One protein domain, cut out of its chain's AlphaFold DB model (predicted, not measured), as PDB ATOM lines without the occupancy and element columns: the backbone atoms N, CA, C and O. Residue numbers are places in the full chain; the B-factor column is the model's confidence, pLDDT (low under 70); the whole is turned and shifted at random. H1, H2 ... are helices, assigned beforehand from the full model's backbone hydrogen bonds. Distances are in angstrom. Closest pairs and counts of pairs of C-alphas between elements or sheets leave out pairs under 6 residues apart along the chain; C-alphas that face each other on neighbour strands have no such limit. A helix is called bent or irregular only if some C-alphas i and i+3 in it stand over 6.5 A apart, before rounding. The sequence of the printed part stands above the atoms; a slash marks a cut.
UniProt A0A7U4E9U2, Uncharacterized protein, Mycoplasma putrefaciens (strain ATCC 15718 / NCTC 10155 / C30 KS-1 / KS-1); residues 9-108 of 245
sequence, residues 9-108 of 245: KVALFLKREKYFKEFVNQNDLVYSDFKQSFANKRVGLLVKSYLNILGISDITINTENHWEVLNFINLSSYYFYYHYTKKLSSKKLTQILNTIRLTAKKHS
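Overview. This is residues 9 to 108 of the 245 residues of an uncharacterized protein of Mycoplasma putrefaciens (strain ATCC 15718 / NCTC 10155 / C30 KS-1 / KS-1) (UniProt A0A7U4E9U2). Three helices make a slab: the long H4 runs through its middle, and H3 and H5 fold back along H4 on its two sides as helical hairpins. H1 crosses one face of this slab about perpendicular to H4, with the short H2 over the same face, and residues 55 to 64, the end of H3, the link after it and the start of H4, stick out. The printed part has 100 residues with five named helices, H1 to H5 in order, no named strand, and the class is all helix. It is compact, with a radius of gyration of the C-alphas of 13.4 A and spans of 41 by 28 by 21 A.

Along the chain. Find C-alpha 9 at (135.102, 151.052, 232.156); from there H1 runs through residues 9 to 26, 26.0 A long. Next come H2, residues 32 to 39, 12.2 A, and H3, residues 45 to 56, 16.8 A. H4 begins at C-alpha 63, (128.745, 150.048, 216.154), and covers residues 63 to 85, 32.9 A. H5, residues 90 to 106, 24.2 A, ends at C-alpha 106, (130.482, 163.619, 204.588).

Arrangement. Begin at the hub, H4. Residues 16 to 23 of H1 touch it, about perpendicular at 78 degrees, with C-alphas 20 and 71 closest at 5.5 A. H2 only just touches H4, with 3 pairs of C-alphas within 8 A, the closest being Ser 37 and Tyr 78 at 6.9 A. H3 touches H4 with residues 45 to 47 alone, at a shallow tilt of 31 degrees, opposite ways; C-alphas 47 and 73 are closest, 6.1 A. H5 touches H4 at a shallow tilt of 26 degrees, opposite ways, closest at C-alphas 79 and 93, 6.6 A. H3 and H5 are apart. In H1, H3, H4 and H5 every O i to N i+4 pair is within hydrogen-bond range; in H2, irregular with C-alphas 33 and 36 at 7.3 A, 1 of 4 is, beside 3 of 5 O i to N i+3 pairs.

Size, cuts and confidence. The farthest C-alphas, of Asp 58 and Lys 91, are 41.3 A apart. The printed part has no cut, and no link is long. Look for pLDDT under 70 at residues 9 to 11 and 55 to 65.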
ATOM      1  N   LYS A   9     135.221 149.607 232.448       61.09
ATOM      2  CA  LYS A   9     135.102 151.052 232.156       61.09
ATOM      3  C   LYS A   9     136.393 151.629 231.580       61.09
ATOM      4  O   LYS A   9     136.324 152.508 230.727       61.09
ATOM      5  N   VAL A  10     137.543 151.128 232.031       61.88
ATOM      6  CA  VAL A  10     138.860 151.515 231.502       61.88
ATOM      7  C   VAL A  10     139.019 151.017 230.067       61.88
ATOM      8  O   VAL A  10     139.343 151.807 229.188       61.88
ATOM      9  N   ALA A  11     138.694 149.748 229.804       68.94
ATOM     10  CA  ALA A  11     138.754 149.173 228.460       68.94
ATOM     11  C   ALA A  11     137.857 149.925 227.461       68.94
ATOM     12  O   ALA A  11     138.297 150.264 226.364       68.94
ATOM     13  N   LEU A  12     136.623 150.261 227.858       74.56
ATOM     14  CA  LEU A  12     135.721 151.050 227.018       74.56
ATOM     15  C   LEU A  12     136.280 152.453 226.746       74.56
ATOM     16  O   LEU A  12     136.216 152.922 225.615       74.56
ATOM     17  N   PHE A  13     136.842 153.124 227.756       73.50
ATOM     18  CA  PHE A  13     137.468 154.435 227.584       73.50
ATOM     19  C   PHE A  13     138.627 154.389 226.580       73.50
ATOM     20  O   PHE A  13     138.631 155.181 225.641       73.50
ATOM     21  N   LEU A  14     139.547 153.432 226.730       79.06
ATOM     22  CA  LEU A  14     140.694 153.261 225.831       79.06
ATOM     23  C   LEU A  14     140.257 152.940 224.398       79.06
ATOM     24  O   LEU A  14     140.806 153.481 223.443       79.06
ATOM     25  N   LYS A  15     139.219 152.108 224.240       83.25
ATOM     26  CA  LYS A  15     138.634 151.811 222.927       83.25
ATOM     27  C   LYS A  15     138.105 153.084 222.261       83.25
ATOM     28  O   LYS A  15     138.419 153.339 221.105       83.25
ATOM     29  N   ARG A  16     137.357 153.914 222.997       85.00
ATOM     30  CA  ARG A  16     136.856 155.201 222.483       85.00
ATOM     31  C   ARG A  16     137.987 156.165 222.128       85.00
ATOM     32  O   ARG A  16     137.896 156.859 221.124       85.00
ATOM     33  N   GLU A  17     139.025 156.215 222.957       87.25
ATOM     34  CA  GLU A  17     140.200 157.053 222.721       87.25
ATOM     35  C   GLU A  17     140.905 156.663 221.415       87.25
ATOM     36  O   GLU A  17     141.222 157.535 220.608       87.25
ATOM     37  N   LYS A  18     141.080 155.357 221.175       89.88
ATOM     38  CA  LYS A  18     141.669 154.826 219.940       89.88
ATOM     39  C   LYS A  18     140.906 155.296 218.696       89.88
ATOM     40  O   LYS A  18     141.514 155.911 217.826       89.88
ATOM     41  N   TYR A  19     139.590 155.076 218.643       89.75
ATOM     42  CA  TYR A  19     138.777 155.491 217.491       89.75
ATOM     43  C   TYR A  19     138.778 157.003 217.281       89.75
ATOM     44  O   TYR A  19     138.766 157.473 216.146       89.75
ATOM     45  N   PHE A  20     138.799 157.781 218.364       91.44
ATOM     46  CA  PHE A  20     138.855 159.230 218.239       91.44
ATOM     47  C   PHE A  20     140.220 159.706 217.733       91.44
ATOM     48  O   PHE A  20     140.277 160.607 216.903       91.44
ATOM     49  N   LYS A  21     141.318 159.081 218.172       92.19
ATOM     50  CA  LYS A  21     142.659 159.353 217.643       92.19
ATOM     51  C   LYS A  21     142.741 159.071 216.143       92.19
ATOM     52  O   LYS A  21     143.264 159.902 215.408       92.19
ATOM     53  N   GLU A  22     142.216 157.931 215.701       92.56
ATOM     54  CA  GLU A  22     142.155 157.573 214.278       92.56
ATOM     55  C   GLU A  22     141.357 158.613 213.485       92.56
ATOM     56  O   GLU A  22     141.870 159.160 212.512       92.56
ATOM     57  N   PHE A  23     140.165 158.978 213.963       93.25
ATOM     58  CA  PHE A  23     139.336 160.021 213.356       93.25
ATOM     59  C   PHE A  23     140.049 161.379 213.258       93.25
ATOM     60  O   PHE A  23     139.986 162.034 212.220       93.25
ATOM     61  N   VAL A  24     140.731 161.816 214.321       92.94
ATOM     62  CA  VAL A  24     141.466 163.090 214.342       92.94
ATOM     63  C   VAL A  24     142.586 163.080 213.301       92.94
ATOM     64  O   VAL A  24     142.690 164.014 212.509       92.94
ATOM     65  N   ASN A  25     143.370 162.006 213.258       92.12
ATOM     66  CA  ASN A  25     144.479 161.879 212.317       92.12
ATOM     67  C   ASN A  25     143.999 161.806 210.857       92.12
ATOM     68  O   ASN A  25     144.620 162.403 209.990       92.12
ATOM     69  N   GLN A  26     142.879 161.127 210.587       92.38
ATOM     70  CA  GLN A  26     142.266 161.050 209.251       92.38
ATOM     71  C   GLN A  26     141.740 162.396 208.731       92.38
ATOM     72  O   GLN A  26     141.426 162.510 207.551       92.38
ATOM     73  N   ASN A  27     141.596 163.393 209.605       91.12
ATOM     74  CA  ASN A  27     141.126 164.734 209.261       91.12
ATOM     75  C   ASN A  27     142.248 165.786 209.350       91.12
ATOM     76  O   ASN A  27     141.961 166.966 209.565       91.12
ATOM     77  N   ASP A  28     143.514 165.365 209.251       89.62
ATOM     78  CA  ASP A  28     144.704 166.231 209.286       89.62
ATOM     79  C   ASP A  28     144.791 167.123 210.538       89.62
ATOM     80  O   ASP A  28     145.309 168.245 210.537       89.62
ATOM     81  N   LEU A  29     144.257 166.618 211.649       92.31
ATOM     82  CA  LEU A  29     144.345 167.242 212.958       92.31
ATOM     83  C   LEU A  29     145.361 166.492 213.828       92.31
ATOM     84  O   LEU A  29     145.591 165.294 213.690       92.31
ATOM     85  N   VAL A  30     145.959 167.206 214.780       91.50
ATOM     86  CA  VAL A  30     146.988 166.654 215.668       91.50
ATOM     87  C   VAL A  30     146.349 166.151 216.964       91.50
ATOM     88  O   VAL A  30     145.882 166.945 217.779       91.50
ATOM     89  N   TYR A  31     146.359 164.833 217.199       90.12
ATOM     90  CA  TYR A  31     145.714 164.221 218.374       90.12
ATOM     91  C   TYR A  31     146.195 164.749 219.736       90.12
ATOM     92  O   TYR A  31     145.399 164.828 220.678       90.12
ATOM     93  N   SER A  32     147.463 165.154 219.868       89.25
ATOM     94  CA  SER A  32     147.978 165.703 221.134       89.25
ATOM     95  C   SER A  32     147.200 166.933 221.609       89.25
ATOM     96  O   SER A  32     147.039 167.107 222.817       89.25
ATOM     97  N   ASP A  33     146.626 167.708 220.685       86.69
ATOM     98  CA  ASP A  33     145.817 168.894 220.991       86.69
ATOM     99  C   ASP A  33     144.485 168.533 221.673       86.69
ATOM    100  O   ASP A  33     143.882 169.355 222.372       86.69
ATOM    101  N   PHE A  34     144.021 167.292 221.496       87.75
ATOM    102  CA  PHE A  34     142.727 166.803 221.973       87.75
ATOM    103  C   PHE A  34     142.837 165.879 223.187       87.75
ATOM    104  O   PHE A  34     141.876 165.768 223.954       87.75
ATOM    105  N   LYS A  35     143.999 165.255 223.411       82.88
ATOM    106  CA  LYS A  35     144.214 164.240 224.458       82.88
ATOM    107  C   LYS A  35     143.764 164.706 225.848       82.88
ATOM    108  O   LYS A  35     143.000 164.019 226.525       82.88
ATOM    109  N   GLN A  36     144.174 165.906 226.267       78.19
ATOM    110  CA  GLN A  36     143.769 166.460 227.570       78.19
ATOM    111  C   GLN A  36     142.264 166.759 227.643       78.19
ATOM    112  O   GLN A  36     141.638 166.640 228.698       78.19
ATOM    113  N   SER A  37     141.664 167.125 226.514       77.69
ATOM    114  CA  SER A  37     140.248 167.474 226.431       77.69
ATOM    115  C   SER A  37     139.334 166.263 226.508       77.69
ATOM    116  O   SER A  37     138.265 166.352 227.106       77.69
ATOM    117  N   PHE A  38     139.781 165.118 225.992       73.69
ATOM    118  CA  PHE A  38     139.064 163.850 226.102       73.69
ATOM    119  C   PHE A  38     138.865 163.428 227.572       73.69
ATOM    120  O   PHE A  38     137.801 162.939 227.956       73.69
ATOM    121  N   ALA A  39     139.854 163.704 228.432       70.81
ATOM    122  CA  ALA A  39     139.768 163.482 229.878       70.81
ATOM    123  C   ALA A  39     139.016 164.602 230.632       70.81
ATOM    124  O   ALA A  39     138.526 164.403 231.752       70.81
ATOM    125  N   ASN A  40     138.897 165.792 230.039       78.62
ATOM    126  CA  ASN A  40     138.282 166.943 230.681       78.62
ATOM    127  C   ASN A  40     136.751 166.829 230.704       78.62
ATOM    128  O   ASN A  40     136.046 167.010 229.710       78.62
ATOM    129  N   LYS A  41     136.202 166.636 231.907       71.81
ATOM    130  CA  LYS A  41     134.754 166.528 232.137       71.81
ATOM    131  C   LYS A  41     133.938 167.726 231.641       71.81
ATOM    132  O   LYS A  41     132.748 167.515 231.399       71.81
ATOM    133  N   ARG A  42     134.525 168.931 231.568       72.19
ATOM    134  CA  ARG A  42     133.859 170.159 231.094       72.19
ATOM    135  C   ARG A  42     133.728 170.194 229.572       72.19
ATOM    136  O   ARG A  42     132.765 170.771 229.087       72.19
ATOM    137  N   VAL A  43     134.663 169.571 228.851       78.06
ATOM    138  CA  VAL A  43     134.598 169.434 227.390       78.06
ATOM    139  C   VAL A  43     133.579 168.353 227.030       78.06
ATOM    140  O   VAL A  43     132.687 168.589 226.235       78.06
ATOM    141  N   GLY A  44     133.605 167.197 227.698       79.56
ATOM    142  CA  GLY A  44     132.738 166.060 227.359       79.56
ATOM    143  C   GLY A  44     131.255 166.160 227.760       79.56
ATOM    144  O   GLY A  44     130.645 165.119 227.988       79.56
ATOM    145  N   LEU A  45     130.663 167.348 227.930       80.75
ATOM    146  CA  LEU A  45     129.253 167.475 228.346       80.75
ATOM    147  C   LEU A  45     128.266 166.979 227.280       80.75
ATOM    148  O   LEU A  45     127.352 166.232 227.618       80.75
ATOM    149  N   LEU A  46     128.458 167.339 226.009       85.12
ATOM    150  CA  LEU A  46     127.604 166.848 224.916       85.12
ATOM    151  C   LEU A  46     127.764 165.344 224.716       85.12
ATOM    152  O   LEU A  46     126.784 164.626 224.586       85.12
ATOM    153  N   VAL A  47     128.998 164.861 224.800       85.00
ATOM    154  CA  VAL A  47     129.334 163.437 224.723       85.00
ATOM    155  C   VAL A  47     128.616 162.637 225.811       85.00
ATOM    156  O   VAL A  47     128.072 161.571 225.546       85.00
ATOM    157  N   LYS A  48     128.592 163.145 227.050       80.69
ATOM    158  CA  LYS A  48     127.837 162.520 228.148       80.69
ATOM    159  C   LYS A  48     126.336 162.545 227.888       80.69
ATOM    160  O   LYS A  48     125.692 161.539 228.139       80.69
ATOM    161  N   SER A  49     125.811 163.674 227.411       81.50
ATOM    162  CA  SER A  49     124.392 163.818 227.068       81.50
ATOM    163  C   SER A  49     123.982 162.776 226.025       81.50
ATOM    164  O   SER A  49     123.079 161.988 226.277       81.50
ATOM    165  N   TYR A  50     124.738 162.662 224.932       83.75
ATOM    166  CA  TYR A  50     124.512 161.658 223.894       83.75
ATOM    167  C   TYR A  50     124.553 160.222 224.434       83.75
ATOM    168  O   TYR A  50     123.632 159.445 224.208       83.75
ATOM    169  N   LEU A  51     125.585 159.871 225.213       79.19
ATOM    170  CA  LEU A  51     125.697 158.537 225.814       79.19
ATOM    171  C   LEU A  51     124.578 158.229 226.815       79.19
ATOM    172  O   LEU A  51     124.209 157.068 226.955       79.19
ATOM    173  N   ASN A  52     124.061 159.236 227.524       76.44
ATOM    174  CA  ASN A  52     122.918 159.053 228.412       76.44
ATOM    175  C   ASN A  52     121.678 158.678 227.605       76.44
ATOM    176  O   ASN A  52     121.063 157.677 227.932       76.44
ATOM    177  N   ILE A  53     121.357 159.429 226.547       73.06
ATOM    178  CA  ILE A  53     120.187 159.133 225.709       73.06
ATOM    179  C   ILE A  53     120.321 157.743 225.093       73.06
ATOM    180  O   ILE A  53     119.398 156.949 225.196       73.06
ATOM    181  N   LEU A  54     121.491 157.418 224.535       72.56
ATOM    182  CA  LEU A  54     121.744 156.098 223.957       72.56
ATOM    183  C   LEU A  54     121.605 154.952 224.957       72.56
ATOM    184  O   LEU A  54     121.190 153.869 224.579       72.56
ATOM    185  N   GLY A  55     122.010 155.165 226.210       65.88
ATOM    186  CA  GLY A  55     121.905 154.143 227.247       65.88
ATOM    187  C   GLY A  55     120.497 153.983 227.819       65.88
ATOM    188  O   GLY A  55     120.301 153.069 228.611       65.88
ATOM    189  N   ILE A  56     119.569 154.882 227.481       62.22
ATOM    190  CA  ILE A  56     118.165 154.828 227.914       62.22
ATOM    191  C   ILE A  56     117.251 154.441 226.746       62.22
ATOM    192  O   ILE A  56     116.205 153.839 226.935       62.22
ATOM    193  N   SER A  57     117.636 154.775 225.521       59.28
ATOM    194  CA  SER A  57     116.988 154.241 224.340       59.28
ATOM    195  C   SER A  57     117.438 152.789 224.192       59.28
ATOM    196  O   SER A  57     118.619 152.576 223.930       59.28
ATOM    197  N   ASP A  58     116.547 151.808 224.350       55.12
ATOM    198  CA  ASP A  58     116.796 150.368 224.116       55.12
ATOM    199  C   ASP A  58     117.089 150.054 222.628       55.12
ATOM    200  O   ASP A  58     116.535 149.152 222.004       55.12
ATOM    201  N   ILE A  59     117.936 150.867 222.005       60.34
ATOM    202  CA  ILE A  59     118.263 150.860 220.593       60.34
ATOM    203  C   ILE A  59     119.455 149.942 220.396       60.34
ATOM    204  O   ILE A  59     120.514 150.106 221.007       60.34
ATOM    205  N   THR A  60     119.312 149.004 219.465       57.16
ATOM    206  CA  THR A  60     120.445 148.247 218.944       57.16
ATOM    207  C   THR A  60     121.336 149.184 218.134       57.16
ATOM    208  O   THR A  60     121.003 149.619 217.032       57.16
ATOM    209  N   ILE A  61     122.480 149.539 218.708       61.66
ATOM    210  CA  ILE A  61     123.417 150.476 218.101       61.66
ATOM    211  C   ILE A  61     124.231 149.755 217.017       61.66
ATOM    212  O   ILE A  61     124.999 148.844 217.325       61.66
ATOM    213  N   ASN A  62     124.150 150.210 215.762       63.44
ATOM    214  CA  ASN A  62     125.176 149.872 214.773       63.44
ATOM    215  C   ASN A  62     126.505 150.506 215.216       63.44
ATOM    216  O   ASN A  62     126.636 151.733 215.279       63.44
ATOM    217  N   THR A  63     127.477 149.653 215.538       66.62
ATOM    218  CA  THR A  63     128.745 150.048 216.154       66.62
ATOM    219  C   THR A  63     129.533 151.050 215.308       66.62
ATOM    220  O   THR A  63     130.110 151.971 215.874       66.62
ATOM    221  N   GLU A  64     129.542 150.916 213.980       67.56
ATOM    222  CA  GLU A  64     130.308 151.795 213.085       67.56
ATOM    223  C   GLU A  64     129.715 153.210 213.044       67.56
ATOM    224  O   GLU A  64     130.380 154.169 213.441       67.56
ATOM    225  N   ASN A  65     128.419 153.324 212.729       69.50
ATOM    226  CA  ASN A  65     127.679 154.595 212.749       69.50
ATOM    227  C   ASN A  65     127.777 155.305 214.111       69.50
ATOM    228  O   ASN A  65     127.806 156.533 214.201       69.50
ATOM    229  N   HIS A  66     127.829 154.536 215.199       79.19
ATOM    230  CA  HIS A  66     127.966 155.083 216.542       79.19
ATOM    231  C   HIS A  66     129.314 155.752 216.787       79.19
ATOM    232  O   HIS A  66     129.354 156.822 217.400       79.19
ATOM    233  N   TRP A  67     130.408 155.142 216.327       84.06
ATOM    234  CA  TRP A  67     131.744 155.710 216.483       84.06
ATOM    235  C   TRP A  67     131.891 157.014 215.709       84.06
ATOM    236  O   TRP A  67     132.433 157.976 216.254       84.06
ATOM    237  N   GLU A  68     131.344 157.081 214.496       86.50
ATOM    238  CA  GLU A  68     131.331 158.300 213.683       86.50
ATOM    239  C   GLU A  68     130.619 159.453 214.397       86.50
ATOM    240  O   GLU A  68     131.199 160.523 214.595       86.50
ATOM    241  N   VAL A  69     129.389 159.215 214.868       89.50
ATOM    242  CA  VAL A  69     128.607 160.218 215.605       89.50
ATOM    243  C   VAL A  69     129.329 160.639 216.885       89.50
ATOM    244  O   VAL A  69     129.444 161.829 217.182       89.50
ATOM    245  N   LEU A  70     129.868 159.684 217.644       89.00
ATOM    246  CA  LEU A  70     130.567 159.978 218.891       89.00
ATOM    247  C   LEU A  70     131.830 160.820 218.656       89.00
ATOM    248  O   LEU A  70     132.092 161.757 219.413       89.00
ATOM    249  N   ASN A  71     132.598 160.509 217.614       91.81
ATOM    250  CA  ASN A  71     133.793 161.253 217.224       91.81
ATOM    251  C   ASN A  71     133.448 162.675 216.766       91.81
ATOM    252  O   ASN A  71     134.081 163.635 217.214       91.81
ATOM    253  N   PHE A  72     132.391 162.821 215.969       94.06
ATOM    254  CA  PHE A  72     131.872 164.121 215.557       94.06
ATOM    255  C   PHE A  72     131.436 164.981 216.757       94.06
ATOM    256  O   PHE A  72     131.809 166.154 216.868       94.06
ATOM    257  N   ILE A  73     130.706 164.390 217.709       92.75
ATOM    258  CA  ILE A  73     130.275 165.074 218.935       92.75
ATOM    259  C   ILE A  73     131.482 165.434 219.809       92.75
ATOM    260  O   ILE A  73     131.501 166.527 220.379       92.75
ATOM    261  N   ASN A  74     132.504 164.576 219.913       92.12
ATOM    262  CA  ASN A  74     133.746 164.891 220.633       92.12
ATOM    263  C   ASN A  74     134.436 166.129 220.036       92.12
ATOM    264  O   ASN A  74     134.789 167.048 220.779       92.12
ATOM    265  N   LEU A  75     134.593 166.177 218.708       94.50
ATOM    266  CA  LEU A  75     135.219 167.304 218.015       94.50
ATOM    267  C   LEU A  75     134.415 168.597 218.197       94.50
ATOM    268  O   LEU A  75     134.974 169.635 218.552       94.50
ATOM    269  N   SER A  76     133.093 168.521 218.047       94.75
ATOM    270  CA  SER A  76     132.192 169.663 218.248       94.75
ATOM    271  C   SER A  76     132.226 170.164 219.692       94.75
ATOM    272  O   SER A  76     132.313 171.364 219.942       94.75
ATOM    273  N   SER A  77     132.257 169.252 220.666       92.50
ATOM    274  CA  SER A  77     132.397 169.583 222.090       92.50
ATOM    275  C   SER A  77     133.695 170.327 222.393       92.50
ATOM    276  O   SER A  77     133.704 171.279 223.180       92.50
ATOM    277  N   TYR A  78     134.791 169.886 221.771       92.94
ATOM    278  CA  TYR A  78     136.086 170.545 221.859       92.94
ATOM    279  C   TYR A  78     136.001 171.964 221.297       92.94
ATOM    280  O   TYR A  78     136.290 172.920 222.020       92.94
ATOM    281  N   TYR A  79     135.537 172.108 220.050       93.88
ATOM    282  CA  TYR A  79     135.354 173.407 219.406       93.88
ATOM    283  C   TYR A  79     134.560 174.353 220.300       93.88
ATOM    284  O   TYR A  79     135.029 175.440 220.621       93.88
ATOM    285  N   PHE A  80     133.412 173.898 220.791       91.25
ATOM    286  CA  PHE A  80     132.546 174.683 221.645       91.25
ATOM    287  C   PHE A  80     133.263 175.204 222.900       91.25
ATOM    288  O   PHE A  80     133.330 176.414 223.171       91.25
ATOM    289  N   TYR A  81     133.856 174.301 223.676       89.81
ATOM    290  CA  TYR A  81     134.527 174.680 224.911       89.81
ATOM    291  C   TYR A  81     135.626 175.731 224.683       89.81
ATOM    292  O   TYR A  81     135.704 176.710 225.439       89.81
ATOM    293  N   TYR A  82     136.451 175.550 223.652       90.94
ATOM    294  CA  TYR A  82     137.586 176.429 223.375       90.94
ATOM    295  C   TYR A  82     137.207 177.716 222.645       90.94
ATOM    296  O   TYR A  82     137.791 178.754 222.953       90.94
ATOM    297  N   HIS A  83     136.189 177.681 221.783       90.00
ATOM    298  CA  HIS A  83     135.586 178.870 221.182       90.00
ATOM    299  C   HIS A  83     135.101 179.828 222.269       90.00
ATOM    300  O   HIS A  83     135.428 181.011 222.275       90.00
ATOM    301  N   TYR A  84     134.386 179.292 223.260       87.00
ATOM    302  CA  TYR A  84     133.887 180.093 224.368       87.00
ATOM    303  C   TYR A  84     135.009 180.604 225.278       87.00
ATOM    304  O   TYR A  84     135.051 181.778 225.623       87.00
ATOM    305  N   THR A  85     135.914 179.719 225.714       86.38
ATOM    306  CA  THR A  85     136.956 180.093 226.690       86.38
ATOM    307  C   THR A  85     138.080 180.930 226.085       86.38
ATOM    308  O   THR A  85     138.914 181.423 226.841       86.38
ATOM    309  N   LYS A  86     138.124 181.068 224.752       83.69
ATOM    310  CA  LYS A  86     139.172 181.769 223.994       83.69
ATOM    311  C   LYS A  86     140.587 181.271 224.307       83.69
ATOM    312  O   LYS A  86     141.553 182.021 224.249       83.69
ATOM    313  N   LYS A  87     140.709 179.989 224.660       87.44
ATOM    314  CA  LYS A  87     141.983 179.352 225.035       87.44
ATOM    315  C   LYS A  87     142.777 178.798 223.848       87.44
ATOM    316  O   LYS A  87     143.866 178.278 224.052       87.44
ATOM    317  N   LEU A  88     142.231 178.873 222.636       88.94
ATOM    318  CA  LEU A  88     142.911 178.498 221.396       88.94
ATOM    319  C   LEU A  88     142.992 179.700 220.463       88.94
ATOM    320  O   LEU A  88     142.148 180.594 220.520       88.94
ATOM    321  N   SER A  89     143.987 179.682 219.574       92.12
ATOM    322  CA  SER A  89     144.103 180.681 218.516       92.12
ATOM    323  C   SER A  89     142.909 180.617 217.561       92.12
ATOM    324  O   SER A  89     142.346 179.545 217.305       92.12
ATOM    325  N   SER A  90     142.550 181.768 216.987       92.56
ATOM    326  CA  SER A  90     141.503 181.865 215.964       92.56
ATOM    327  C   SER A  90     141.782 180.925 214.790       92.56
ATOM    328  O   SER A  90     140.897 180.175 214.395       92.56
ATOM    329  N   LYS A  91     143.035 180.867 214.315       93.81
ATOM    330  CA  LYS A  91     143.476 179.948 213.252       93.81
ATOM    331  C   LYS A  91     143.139 178.488 213.572       93.81
ATOM    332  O   LYS A  91     142.594 177.788 212.721       93.81
ATOM    333  N   LYS A  92     143.419 178.030 214.798       93.00
ATOM    334  CA  LYS A  92     143.134 176.647 215.209       93.00
ATOM    335  C   LYS A  92     141.630 176.383 215.302       93.00
ATOM    336  O   LYS A  92     141.171 175.339 214.847       93.00
ATOM    337  N   LEU A  93     140.861 177.322 215.854       93.75
ATOM    338  CA  LEU A  93     139.400 177.209 215.913       93.75
ATOM    339  C   LEU A  93     138.774 177.157 214.514       93.75
ATOM    340  O   LEU A  93     137.878 176.347 214.297       93.75
ATOM    341  N   THR A  94     139.276 177.951 213.567       95.06
ATOM    342  CA  THR A  94     138.842 177.916 212.164       95.06
ATOM    343  C   THR A  94     139.168 176.577 211.508       95.06
ATOM    344  O   THR A  94     138.304 176.008 210.848       95.06
ATOM    345  N   GLN A  95     140.370 176.032 211.728       95.19
ATOM    346  CA  GLN A  95     140.736 174.703 211.223       95.19
ATOM    347  C   GLN A  95     139.757 173.635 211.734       95.19
ATOM    348  O   GLN A  95     139.206 172.875 210.945       95.19
ATOM    349  N   ILE A  96     139.482 173.628 213.041       95.56
ATOM    350  CA  ILE A  96     138.551 172.675 213.658       95.56
ATOM    351  C   ILE A  96     137.128 172.854 213.116       95.56
ATOM    352  O   ILE A  96     136.468 171.864 212.810       95.56
ATOM    353  N   LEU A  97     136.650 174.093 212.980       95.94
ATOM    354  CA  LEU A  97     135.323 174.375 212.427       95.94
ATOM    355  C   LEU A  97     135.194 173.878 210.981       95.94
ATOM    356  O   LEU A  97     134.171 173.301 210.620       95.94
ATOM    357  N   ASN A  98     136.235 174.053 210.167       96.62
ATOM    358  CA  ASN A  98     136.257 173.535 208.801       96.62
ATOM    359  C   ASN A  98     136.200 172.002 208.786       96.62
ATOM    360  O   ASN A  98     135.410 171.438 208.031       96.62
ATOM    361  N   THR A  99     136.944 171.325 209.665       96.62
ATOM    362  CA  THR A  99     136.841 169.867 209.823       96.62
ATOM    363  C   THR A  99     135.430 169.436 210.232       96.62
ATOM    364  O   THR A  99     134.904 168.467 209.684       96.62
ATOM    365  N   ILE A 100     134.782 170.163 211.149       96.69
ATOM    366  CA  ILE A 100     133.389 169.904 211.543       96.69
ATOM    367  C   ILE A 100     132.462 170.024 210.329       96.69
ATOM    368  O   ILE A 100     131.678 169.113 210.087       96.69
ATOM    369  N   ARG A 101     132.580 171.086 209.525       96.56
ATOM    370  CA  ARG A 101     131.770 171.280 208.308       96.56
ATOM    371  C   ARG A 101     131.965 170.157 207.289       96.56
ATOM    372  O   ARG A 101     130.987 169.608 206.785       96.56
ATOM    373  N   LEU A 102     133.215 169.786 207.014       95.75
ATOM    374  CA  LEU A 102     133.544 168.701 206.085       95.75
ATOM    375  C   LEU A 102     132.991 167.359 206.570       95.75
ATOM    376  O   LEU A 102     132.359 166.637 205.801       95.75
ATOM    377  N   THR A 103     133.162 167.059 207.858       94.31
ATOM    378  CA  THR A 103     132.642 165.828 208.465       94.31
ATOM    379  C   THR A 103     131.115 165.813 208.441       94.31
ATOM    380  O   THR A 103     130.515 164.823 208.035       94.31
ATOM    381  N   ALA A 104     130.463 166.922 208.801       94.31
ATOM    382  CA  ALA A 104     129.009 167.031 208.761       94.31
ATOM    383  C   ALA A 104     128.469 166.761 207.352       94.31
ATOM    384  O   ALA A 104     127.527 165.986 207.200       94.31
ATOM    385  N   LYS A 105     129.105 167.326 206.316       93.88
ATOM    386  CA  LYS A 105     128.748 167.058 204.918       93.88
ATOM    387  C   LYS A 105     128.965 165.590 204.546       93.88
ATOM    388  O   LYS A 105     128.051 164.967 204.012       93.88
ATOM    389  N   LYS A 106     130.133 165.022 204.872       92.38
ATOM    390  CA  LYS A 106     130.482 163.619 204.588       92.38
ATOM    391  C   LYS A 106     129.448 162.640 205.155       92.38
ATOM    392  O   LYS A 106     129.045 161.718 204.458       92.38
ATOM    393  N   HIS A 107     128.993 162.863 206.385       89.88
ATOM    394  CA  HIS A 107     128.043 161.975 207.066       89.88
ATOM    395  C   HIS A 107     126.576 162.434 206.947       89.88
ATOM    396  O   HIS A 107     125.695 161.872 207.597       89.88
ATOM    397  N   SER A 108     126.289 163.429 206.095       90.44
ATOM    398  CA  SER A 108     124.939 163.975 205.874       90.44
ATOM    399  C   SER A 108     124.247 164.480 207.151       90.44
ATOM    400  O   SER A 108     123.036 164.341 207.320       90.44
TER     401      SER A 108